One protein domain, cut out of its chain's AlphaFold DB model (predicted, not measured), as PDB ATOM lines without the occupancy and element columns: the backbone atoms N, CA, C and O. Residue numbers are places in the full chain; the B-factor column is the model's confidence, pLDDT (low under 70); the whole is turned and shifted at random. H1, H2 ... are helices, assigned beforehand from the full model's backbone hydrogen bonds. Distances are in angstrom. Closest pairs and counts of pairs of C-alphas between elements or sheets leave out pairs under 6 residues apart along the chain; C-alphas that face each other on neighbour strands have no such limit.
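Overview. This is residues 72 to 156 of the 157 residues of an uncharacterized protein of Branchiostoma floridae (UniProt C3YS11). Two helical hairpins, H1-H2 and H4-H5, meet where H4 packs on residues 87 to 92 of H2, whose rest leads to short H3. The printed part is all helix: 85 residues with five named helices. Elongated at 46 by 26 by 18 A, it is only just compact, close to loose: radius of gyration of the C-alphas 14.1 A.

Along the chain. H1, residues 72 to 82, begins at C-alpha 72 (163.293, 167.817, 214.853). H2 spans residues 86 to 106 over 30.3 A, H3 111 to 114, H4 122 to 141 over 28.2 A, and H5 144 to 154, ending at C-alpha 154 (160.791, 179.191, 198.529).

Arrangement. H1, H2 and H4 form an up-and-down bundle, each running against the one before. H2 and H4 touch at a steep tilt of 42 degrees, closest at the C-alphas of Ser 88 and Leu 132, 5.1 A. H1, H2 and H4 have every O i to N i+4 pair within hydrogen-bond range, H5 6 of 7.

Size, cuts and confidence. The printed part has no cut; pLDDT is under 70 at residues 146 and 148 to 156.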
ATOM      1  N   TYR A  72     164.427 167.101 215.434       92.12
ATOM      2  CA  TYR A  72     163.293 167.817 214.853       92.12
ATOM      3  C   TYR A  72     163.216 167.627 213.328       92.12
ATOM      4  O   TYR A  72     162.196 167.164 212.820       92.12
ATOM      5  N   LYS A  73     164.333 167.849 212.615       92.88
ATOM      6  CA  LYS A  73     164.465 167.578 211.172       92.88
ATOM      7  C   LYS A  73     163.989 166.172 210.798       92.88
ATOM      8  O   LYS A  73     163.287 166.000 209.806       92.88
ATOM      9  N   HIS A  74     164.377 165.154 211.567       93.81
ATOM     10  CA  HIS A  74     164.009 163.777 211.254       93.81
ATOM     11  C   HIS A  74     162.497 163.554 211.381       93.81
ATOM     12  O   HIS A  74     161.886 162.996 210.470       93.81
ATOM     13  N   ASN A  75     161.882 164.032 212.466       94.00
ATOM     14  CA  ASN A  75     160.431 163.944 212.644       94.00
ATOM     15  C   ASN A  75     159.679 164.702 211.541       94.00
ATOM     16  O   ASN A  75     158.732 164.162 210.976       94.00
ATOM     17  N   LEU A  76     160.153 165.893 211.169       94.00
ATOM     18  CA  LEU A  76     159.594 166.691 210.079       94.00
ATOM     19  C   LEU A  76     159.583 165.921 208.749       94.00
ATOM     20  O   LEU A  76     158.563 165.866 208.060       94.00
ATOM     21  N   CYS A  77     160.701 165.279 208.397       94.00
ATOM     22  CA  CYS A  77     160.789 164.456 207.193       94.00
ATOM     23  C   CYS A  77     159.828 163.259 207.244       94.00
ATOM     24  O   CYS A  77     159.173 162.965 206.245       94.00
ATOM     25  N   LEU A  78     159.717 162.584 208.394       94.31
ATOM     26  CA  LEU A  78     158.774 161.476 208.569       94.31
ATOM     27  C   LEU A  78     157.321 161.926 208.385       94.31
ATOM     28  O   LEU A  78     156.553 161.228 207.725       94.31
ATOM     29  N   GLU A  79     156.946 163.085 208.930       94.19
ATOM     30  CA  GLU A  79     155.607 163.659 208.758       94.19
ATOM     31  C   GLU A  79     155.296 163.935 207.285       94.19
ATOM     32  O   GLU A  79     154.279 163.466 206.778       94.19
ATOM     33  N   MET A  80     156.204 164.604 206.566       95.06
ATOM     34  CA  MET A  80     156.019 164.896 205.138       95.06
ATOM     35  C   MET A  80     155.845 163.624 204.301       95.06
ATOM     36  O   MET A  80     154.992 163.573 203.413       95.06
ATOM     37  N   LEU A  81     156.631 162.581 204.586       95.44
ATOM     38  CA  LEU A  81     156.530 161.299 203.888       95.44
ATOM     39  C   LEU A  81     155.235 160.556 204.236       95.44
ATOM     40  O   LEU A  81     154.613 159.979 203.346       95.44
ATOM     41  N   ARG A  82     154.800 160.599 205.500       94.00
ATOM     42  CA  ARG A  82     153.538 159.997 205.956       94.00
ATOM     43  C   ARG A  82     152.319 160.646 205.300       94.00
ATOM     44  O   ARG A  82     151.352 159.956 204.998       94.00
ATOM     45  N   GLU A  83     152.367 161.954 205.074       94.06
ATOM     46  CA  GLU A  83     151.312 162.727 204.408       94.06
ATOM     47  C   GLU A  83     151.355 162.624 202.865       94.06
ATOM     48  O   GLU A  83     150.473 163.140 202.171       94.06
ATOM     49  N   GLY A  84     152.366 161.946 202.306       95.38
ATOM     50  CA  GLY A  84     152.521 161.727 200.865       95.38
ATOM     51  C   GLY A  84     153.144 162.899 200.097       95.38
ATOM     52  O   GLY A  84     153.047 162.948 198.870       95.38
ATOM     53  N   PHE A  85     153.789 163.846 200.782       95.69
ATOM     54  CA  PHE A  85     154.471 165.000 200.181       95.69
ATOM     55  C   PHE A  85     155.908 164.664 199.750       95.69
ATOM     56  O   PHE A  85     156.887 165.248 200.223       95.69
ATOM     57  N   HIS A  86     156.060 163.694 198.847       94.81
ATOM     58  CA  HIS A  86     157.378 163.202 198.424       94.81
ATOM     59  C   HIS A  86     158.165 164.220 197.584       94.81
ATOM     60  O   HIS A  86     159.396 164.269 197.665       94.81
ATOM     61  N   LYS A  87     157.475 165.045 196.782       93.06
ATOM     62  CA  LYS A  87     158.144 166.065 195.958       93.06
ATOM     63  C   LYS A  87     158.665 167.190 196.841       93.06
ATOM     64  O   LYS A  87     159.843 167.512 196.772       93.06
ATOM     65  N   SER A  88     157.823 167.697 197.738       93.50
ATOM     66  CA  SER A  88     158.206 168.683 198.753       93.50
ATOM     67  C   SER A  88     159.357 168.183 199.618       93.50
ATOM     68  O   SER A  88     160.286 168.935 199.889       93.50
ATOM     69  N   PHE A  89     159.330 166.910 200.025       95.25
ATOM     70  CA  PHE A  89     160.428 166.300 200.775       95.25
ATOM     71  C   PHE A  89     161.745 166.349 199.989       95.25
ATOM     72  O   PHE A  89     162.776 166.734 200.535       95.25
ATOM     73  N   THR A  90     161.703 165.989 198.704       94.44
ATOM     74  CA  THR A  90     162.889 165.980 197.838       94.44
ATOM     75  C   THR A  90     163.479 167.382 197.694       94.44
ATOM     76  O   THR A  90     164.684 167.552 197.853       94.44
ATOM     77  N   GLU A  91     162.634 168.387 197.457       93.12
ATOM     78  CA  GLU A  91     163.046 169.794 197.363       93.12
ATOM     79  C   GLU A  91     163.668 170.293 198.674       93.12
ATOM     80  O   GLU A  91     164.746 170.883 198.673       93.12
ATOM     81  N   LEU A  92     163.035 169.998 199.814       93.38
ATOM     82  CA  LEU A  92     163.554 170.373 201.128       93.38
ATOM     83  C   LEU A  92     164.930 169.734 201.396       93.38
ATOM     84  O   LEU A  92     165.844 170.402 201.879       93.38
ATOM     85  N   PHE A  93     165.099 168.453 201.057       92.94
ATOM     86  CA  PHE A  93     166.373 167.750 201.209       92.94
ATOM     87  C   PHE A  93     167.468 168.337 200.308       92.94
ATOM     88  O   PHE A  93     168.601 168.531 200.752       92.94
ATOM     89  N   GLN A  94     167.135 168.663 199.057       93.19
ATOM     90  CA  GLN A  94     168.062 169.318 198.135       93.19
ATOM     91  C   GLN A  94     168.469 170.709 198.625       93.19
ATOM     92  O   GLN A  94     169.643 171.056 198.526       93.19
ATOM     93  N   LEU A  95     167.540 171.479 199.199       91.88
ATOM     94  CA  LEU A  95     167.828 172.798 199.760       91.88
ATOM     95  C   LEU A  95     168.810 172.719 200.937       91.88
ATOM     96  O   LEU A  95     169.787 173.467 200.970       91.88
ATOM     97  N   MET A  96     168.585 171.789 201.874       92.25
ATOM     98  CA  MET A  96     169.512 171.550 202.988       92.25
ATOM     99  C   MET A  96     170.902 171.164 202.481       92.25
ATOM    100  O   MET A  96     171.901 171.724 202.931       92.25
ATOM    101  N   LYS A  97     170.963 170.243 201.511       93.56
ATOM    102  CA  LYS A  97     172.226 169.807 200.913       93.56
ATOM    103  C   LYS A  97     172.954 170.972 200.241       93.56
ATOM    104  O   LYS A  97     174.112 171.208 200.548       93.56
ATOM    105  N   LYS A  98     172.260 171.742 199.402       92.31
ATOM    106  CA  LYS A  98     172.819 172.901 198.695       92.31
ATOM    107  C   LYS A  98     173.419 173.922 199.659       92.31
ATOM    108  O   LYS A  98     174.532 174.371 199.436       92.31
ATOM    109  N   ARG A  99     172.722 174.245 200.754       90.12
ATOM    110  CA  ARG A  99     173.236 175.163 201.786       90.12
ATOM    111  C   ARG A  99     174.481 174.631 202.483       90.12
ATOM    112  O   ARG A  99     175.374 175.405 202.813       90.12
ATOM    113  N   LYS A 100     174.537 173.322 202.716       92.25
ATOM    114  CA  LYS A 100     175.716 172.683 203.296       92.25
ATOM    115  C   LYS A 100     176.901 172.726 202.329       92.25
ATOM    116  O   LYS A 100     177.984 173.115 202.746       92.25
ATOM    117  N   ASP A 101     176.666 172.401 201.061       93.62
ATOM    118  CA  ASP A 101     177.680 172.432 200.007       93.62
ATOM    119  C   ASP A 101     178.221 173.871 199.820       93.62
ATOM    120  O   ASP A 101     179.431 174.072 199.818       93.62
ATOM    121  N   GLU A 102     177.345 174.888 199.786       91.88
ATOM    122  CA  GLU A 102     177.721 176.318 199.730       91.88
ATOM    123  C   GLU A 102     178.585 176.744 200.930       91.88
ATOM    124  O   GLU A 102     179.563 177.477 200.780       91.88
ATOM    125  N   ARG A 103     178.240 176.276 202.134       92.69
ATOM    126  CA  ARG A 103     179.007 176.551 203.357       92.69
ATOM    127  C   ARG A 103     180.374 175.871 203.337       92.69
ATOM    128  O   ARG A 103     181.353 176.467 203.777       92.69
ATOM    129  N   GLU A 104     180.442 174.630 202.862       92.75
ATOM    130  CA  GLU A 104     181.697 173.884 202.718       92.75
ATOM    131  C   GLU A 104     182.622 174.541 201.683       92.75
ATOM    132  O   GLU A 104     183.813 174.687 201.947       92.75
ATOM    133  N   GLU A 105     182.075 175.012 200.560       94.00
ATOM    134  CA  GLU A 105     182.825 175.720 199.515       94.00
ATOM    135  C   GLU A 105     183.348 177.087 199.982       94.00
ATOM    136  O   GLU A 105     184.482 177.457 199.677       94.00
ATOM    137  N   ALA A 106     182.559 177.827 200.767       92.12
ATOM    138  CA  ALA A 106     182.958 179.130 201.297       92.12
ATOM    139  C   ALA A 106     184.049 179.042 202.386       92.12
ATOM    140  O   ALA A 106     184.776 180.010 202.618       92.12
ATOM    141  N   GLY A 107     184.183 177.888 203.044       91.88
ATOM    142  CA  GLY A 107     185.221 177.627 204.037       91.88
ATOM    143  C   GLY A 107     184.991 178.297 205.404       91.88
ATOM    144  O   GLY A 107     184.042 179.065 205.588       91.88
ATOM    145  N   PRO A 108     185.857 177.999 206.392       89.81
ATOM    146  CA  PRO A 108     185.658 178.351 207.802       89.81
ATOM    147  C   PRO A 108     185.702 179.851 208.119       89.81
ATOM    148  O   PRO A 108     185.114 180.276 209.112       89.81
ATOM    149  N   ASP A 109     186.351 180.648 207.271       90.19
ATOM    150  CA  ASP A 109     186.493 182.097 207.467       90.19
ATOM    151  C   ASP A 109     185.323 182.899 206.870       90.19
ATOM    152  O   ASP A 109     185.264 184.124 206.993       90.19
ATOM    153  N   SER A 110     184.376 182.226 206.212       91.38
ATOM    154  CA  SER A 110     183.226 182.873 205.586       91.38
ATOM    155  C   SER A 110     182.115 183.210 206.587       91.38
ATOM    156  O   SER A 110     181.918 182.535 207.599       91.38
ATOM    157  N   LEU A 111     181.308 184.224 206.256       87.94
ATOM    158  CA  LEU A 111     180.091 184.543 207.013       87.94
ATOM    159  C   LEU A 111     179.084 183.382 206.992       87.94
ATOM    160  O   LEU A 111     178.453 183.105 208.008       87.94
ATOM    161  N   LEU A 112     179.005 182.641 205.881       87.25
ATOM    162  CA  LEU A 112     178.160 181.446 205.750       87.25
ATOM    163  C   LEU A 112     178.551 180.342 206.742       87.25
ATOM    164  O   LEU A 112     177.708 179.554 207.167       87.25
ATOM    165  N   TRP A 113     179.825 180.280 207.140       89.88
ATOM    166  CA  TRP A 113     180.269 179.354 208.174       89.88
ATOM    167  C   TRP A 113     179.800 179.762 209.571       89.88
ATOM    168  O   TRP A 113     179.586 178.910 210.428       89.88
ATOM    169  N   GLN A 114     179.604 181.049 209.829       87.94
ATOM    170  CA  GLN A 114     179.148 181.524 211.136       87.94
ATOM    171  C   GLN A 114     177.629 181.388 211.305       87.94
ATOM    172  O   GLN A 114     177.141 181.311 212.433       87.94
ATOM    173  N   GLU A 115     176.883 181.316 210.200       88.38
ATOM    174  CA  GLU A 115     175.435 181.119 210.230       88.38
ATOM    175  C   GLU A 115     175.039 179.704 210.702       88.38
ATOM    176  O   GLU A 115     175.697 178.710 210.360       88.38
ATOM    177  N   PRO A 116     173.939 179.580 211.476       89.69
ATOM    178  CA  PRO A 116     173.409 178.284 211.882       89.69
ATOM    179  C   PRO A 116     172.919 177.485 210.670       89.69
ATOM    180  O   PRO A 116     172.297 178.025 209.752       89.69
ATOM    181  N   LEU A 117     173.145 176.169 210.687       90.00
ATOM    182  CA  LEU A 117     172.657 175.272 209.641       90.00
ATOM    183  C   LEU A 117     171.131 175.343 209.543       90.00
ATOM    184  O   LEU A 117     170.423 175.501 210.538       90.00
ATOM    185  N   LEU A 118     170.614 175.167 208.326       88.94
ATOM    186  CA  LEU A 118     169.170 175.151 208.086       88.94
ATOM    187  C   LEU A 118     168.463 174.054 208.901       88.94
ATOM    188  O   LEU A 118     167.319 174.218 209.302       88.94
ATOM    189  N   GLU A 119     169.158 172.946 209.157       89.56
ATOM    190  CA  GLU A 119     168.646 171.783 209.888       89.56
ATOM    191  C   GLU A 119     168.408 172.054 211.380       89.56
ATOM    192  O   GLU A 119     167.590 171.371 211.999       89.56
ATOM    193  N   ASP A 120     169.100 173.057 211.926       89.81
ATOM    194  CA  ASP A 120     169.077 173.425 213.343       89.81
ATOM    195  C   ASP A 120     168.098 174.575 213.638       89.81
ATOM    196  O   ASP A 120     167.955 174.991 214.785       89.81
ATOM    197  N   GLN A 121     167.407 175.088 212.614       92.12
ATOM    198  CA  GLN A 121     166.451 176.194 212.713       92.12
ATOM    199  C   GLN A 121     165.011 175.682 212.508       92.12
ATOM    200  O   GLN A 121     164.517 175.691 211.372       92.12
ATOM    201  N   PRO A 122     164.318 175.217 213.566       92.38
ATOM    202  CA  PRO A 122     163.012 174.571 213.434       92.38
ATOM    203  C   PRO A 122     161.945 175.500 212.845       92.38
ATOM    204  O   PRO A 122     161.188 175.078 211.975       92.38
ATOM    205  N   GLU A 123     161.933 176.782 213.218       92.44
ATOM    206  CA  GLU A 123     160.971 177.762 212.702       92.44
ATOM    207  C   GLU A 123     161.122 177.957 211.188       92.44
ATOM    208  O   GLU A 123     160.137 178.012 210.446       92.44
ATOM    209  N   LYS A 124     162.371 178.020 210.710       91.19
ATOM    210  CA  LYS A 124     162.674 178.173 209.283       91.19
ATOM    211  C   LYS A 124     162.295 176.911 208.507       91.19
ATOM    212  O   LYS A 124     161.738 177.004 207.412       91.19
ATOM    213  N   LEU A 125     162.549 175.734 209.078       93.50
ATOM    214  CA  LEU A 125     162.127 174.460 208.498       93.50
ATOM    215  C   LEU A 125     160.602 174.354 208.380       93.50
ATOM    216  O   LEU A 125     160.116 173.946 207.325       93.50
ATOM    217  N   ASP A 126     159.851 174.760 209.406       93.19
ATOM    218  CA  ASP A 126     158.385 174.768 209.369       93.19
ATOM    219  C   ASP A 126     157.848 175.713 208.291       93.19
ATOM    220  O   ASP A 126     156.935 175.357 207.539       93.19
ATOM    221  N   GLN A 127     158.455 176.893 208.148       92.19
ATOM    222  CA  GLN A 127     158.083 177.841 207.103       92.19
ATOM    223  C   GLN A 127     158.319 177.257 205.701       92.19
ATOM    224  O   GLN A 127     157.439 177.324 204.836       92.19
ATOM    225  N   ILE A 128     159.480 176.638 205.469       92.12
ATOM    226  CA  ILE A 128     159.798 176.003 204.185       92.12
ATOM    227  C   ILE A 128     158.858 174.816 203.923       92.12
ATOM    228  O   ILE A 128     158.305 174.719 202.825       92.12
ATOM    229  N   LYS A 129     158.609 173.955 204.923       93.25
ATOM    230  CA  LYS A 129     157.623 172.862 204.836       93.25
ATOM    231  C   LYS A 129     156.254 173.405 204.438       93.25
ATOM    232  O   LYS A 129     155.641 172.865 203.517       93.25
ATOM    233  N   HIS A 130     155.776 174.463 205.094       92.69
ATOM    234  CA  HIS A 130     154.464 175.051 204.818       92.69
ATOM    235  C   HIS A 130     154.328 175.454 203.349       92.69
ATOM    236  O   HIS A 130     153.360 175.081 202.686       92.69
ATOM    237  N   TYR A 131     155.312 176.177 202.818       91.62
ATOM    238  CA  TYR A 131     155.265 176.607 201.428       91.62
ATOM    239  C   TYR A 131     155.406 175.428 200.466       91.62
ATOM    240  O   TYR A 131     154.555 175.261 199.599       91.62
ATOM    241  N   LEU A 132     156.395 174.549 200.633       92.31
ATOM    242  CA  LEU A 132     156.576 173.414 199.723       92.31
ATOM    243  C   LEU A 132     155.329 172.517 199.663       92.31
ATOM    244  O   LEU A 132     154.812 172.254 198.573       92.31
ATOM    245  N   THR A 133     154.779 172.140 200.822       93.12
ATOM    246  CA  THR A 133     153.574 171.294 200.898       93.12
ATOM    247  C   THR A 133     152.348 171.984 200.300       93.12
ATOM    248  O   THR A 133     151.594 171.355 199.553       93.12
ATOM    249  N   ARG A 134     152.169 173.293 200.532       92.19
ATOM    250  CA  ARG A 134     151.102 174.092 199.909       92.19
ATOM    251  C   ARG A 134     151.244 174.149 198.390       92.19
ATOM    252  O   ARG A 134     150.243 174.036 197.683       92.19
ATOM    253  N   GLY A 135     152.467 174.298 197.888       90.94
ATOM    254  CA  GLY A 135     152.765 174.270 196.459       90.94
ATOM    255  C   GLY A 135     152.423 172.911 195.851       90.94
ATOM    256  O   GLY A 135     151.682 172.833 194.872       90.94
ATOM    257  N   GLU A 136     152.886 171.821 196.459       91.50
ATOM    258  CA  GLU A 136     152.589 170.466 195.991       91.50
ATOM    259  C   GLU A 136     151.089 170.145 196.038       91.50
ATOM    260  O   GLU A 136     150.557 169.565 195.090       91.50
ATOM    261  N   ALA A 137     150.381 170.558 197.092       91.25
ATOM    262  CA  ALA A 137     148.930 170.419 197.184       91.25
ATOM    263  C   ALA A 137     148.206 171.224 196.092       91.25
ATOM    264  O   ALA A 137     147.337 170.686 195.409       91.25
ATOM    265  N   ALA A 138     148.597 172.482 195.861       89.44
ATOM    266  CA  ALA A 138     148.040 173.304 194.788       89.44
ATOM    267  C   ALA A 138     148.269 172.668 193.409       89.44
ATOM    268  O   ALA A 138     147.348 172.594 192.598       89.44
ATOM    269  N   ARG A 139     149.468 172.122 193.171       86.94
ATOM    270  CA  ARG A 139     149.787 171.383 191.944       86.94
ATOM    271  C   ARG A 139     148.917 170.135 191.781       86.94
ATOM    272  O   ARG A 139     148.503 169.850 190.663       86.94
ATOM    273  N   ARG A 140     148.624 169.406 192.866       88.38
ATOM    274  CA  ARG A 140     147.706 168.249 192.844       88.38
ATOM    275  C   ARG A 140     146.271 168.644 192.488       88.38
ATOM    276  O   ARG A 140     145.602 167.879 191.807       88.38
ATOM    277  N   MET A 141     145.825 169.827 192.906       89.12
ATOM    278  CA  MET A 141     144.484 170.349 192.611       89.12
ATOM    279  C   MET A 141     144.368 171.053 191.246       89.12
ATOM    280  O   MET A 141     143.273 171.447 190.870       89.12
ATOM    281  N   GLY A 142     145.469 171.236 190.504       83.62
ATOM    282  CA  GLY A 142     145.474 171.996 189.243       83.62
ATOM    283  C   GLY A 142     145.467 173.524 189.418       83.62
ATOM    284  O   GLY A 142     145.289 174.265 188.456       83.62
ATOM    285  N   GLU A 143     145.705 174.020 190.633       82.25
ATOM    286  CA  GLU A 143     145.663 175.442 190.993       82.25
ATOM    287  C   GLU A 143     147.013 176.131 190.707       82.25
ATOM    288  O   GLU A 143     147.758 176.516 191.617       82.25
ATOM    289  N   PHE A 144     147.359 176.280 189.425       71.88
ATOM    290  CA  PHE A 144     148.692 176.729 188.996       71.88
ATOM    291  C   PHE A 144     149.095 178.115 189.527       71.88
ATOM    292  O   PHE A 144     150.245 178.300 189.919       71.88
ATOM    293  N   TYR A 145     148.169 179.076 189.624       72.00
ATOM    294  CA  TYR A 145     148.470 180.420 190.148       72.00
ATOM    295  C   TYR A 145     148.996 180.381 191.596       72.00
ATOM    296  O   TYR A 145     149.985 181.034 191.933       72.00
ATOM    297  N   LYS A 146     148.383 179.545 192.445       69.31
ATOM    298  CA  LYS A 146     148.812 179.351 193.839       69.31
ATOM    299  C   LYS A 146     150.160 178.634 193.914       69.31
ATOM    300  O   LYS A 146     150.974 178.969 194.767       69.31
ATOM    301  N   PHE A 147     150.425 177.694 193.006       71.88
ATOM    302  CA  PHE A 147     151.720 177.018 192.910       71.88
ATOM    303  C   PHE A 147     152.864 177.985 192.556       71.88
ATOM    304  O   PHE A 147     153.906 177.965 193.213       71.88
ATOM    305  N   PHE A 148     152.675 178.857 191.559       63.19
ATOM    306  CA  PHE A 148     153.706 179.817 191.143       63.19
ATOM    307  C   PHE A 148     154.038 180.829 192.241       63.19
ATOM    308  O   PHE A 148     155.214 181.040 192.529       63.19
ATOM    309  N   SER A 149     153.023 181.390 192.904       66.50
ATOM    310  CA  SER A 149     153.220 182.314 194.031       66.50
ATOM    311  C   SER A 149     154.069 181.691 195.146       66.50
ATOM    312  O   SER A 149     154.995 182.312 195.658       66.50
ATOM    313  N   VAL A 150     153.807 180.427 195.469       68.19
ATOM    314  CA  VAL A 150     154.502 179.697 196.530       68.19
ATOM    315  C   VAL A 150     155.937 179.321 196.138       68.19
ATOM    316  O   VAL A 150     156.851 179.454 196.948       68.19
ATOM    317  N   THR A 151     156.156 178.912 194.885       63.88
ATOM    318  CA  THR A 151     157.486 178.524 194.377       63.88
ATOM    319  C   THR A 151     158.459 179.709 194.334       63.88
ATOM    320  O   THR A 151     159.666 179.533 194.494       63.88
ATOM    321  N   VAL A 152     157.957 180.932 194.132       60.97
ATOM    322  CA  VAL A 152     158.780 182.154 194.160       60.97
ATOM    323  C   VAL A 152     159.251 182.484 195.581       60.97
ATOM    324  O   VAL A 152     160.393 182.907 195.750       60.97
ATOM    325  N   CYS A 153     158.422 182.237 196.602       58.75
ATOM    326  CA  CYS A 153     158.795 182.460 198.002       58.75
ATOM    327  C   CYS A 153     159.864 181.473 198.496       58.75
ATOM    328  O   CYS A 153     160.758 181.864 199.239       58.75
ATOM    329  N   THR A 154     159.823 180.207 198.068       60.41
ATOM    330  CA  THR A 154     160.791 179.191 198.529       60.41
ATOM    331  C   THR A 154     162.166 179.313 197.878       60.41
ATOM    332  O   THR A 154     163.143 178.841 198.446       60.41
ATOM    333  N   LYS A 155     162.272 179.953 196.705       59.81
ATOM    334  CA  LYS A 155     163.558 180.174 196.014       59.81
ATOM    335  C   LYS A 155     164.395 181.323 196.591       59.81
ATOM    336  O   LYS A 155     165.536 181.486 196.173       59.81
ATOM    337  N   GLN A 156     163.842 182.101 197.520       50.69
ATOM    338  CA  GLN A 156     164.530 183.204 198.205       50.69
ATOM    339  C   GLN A 156     164.996 182.840 199.631       50.69
ATOM    340  O   GLN A 156     165.607 183.676 200.291       50.69
TER     341      GLN A 156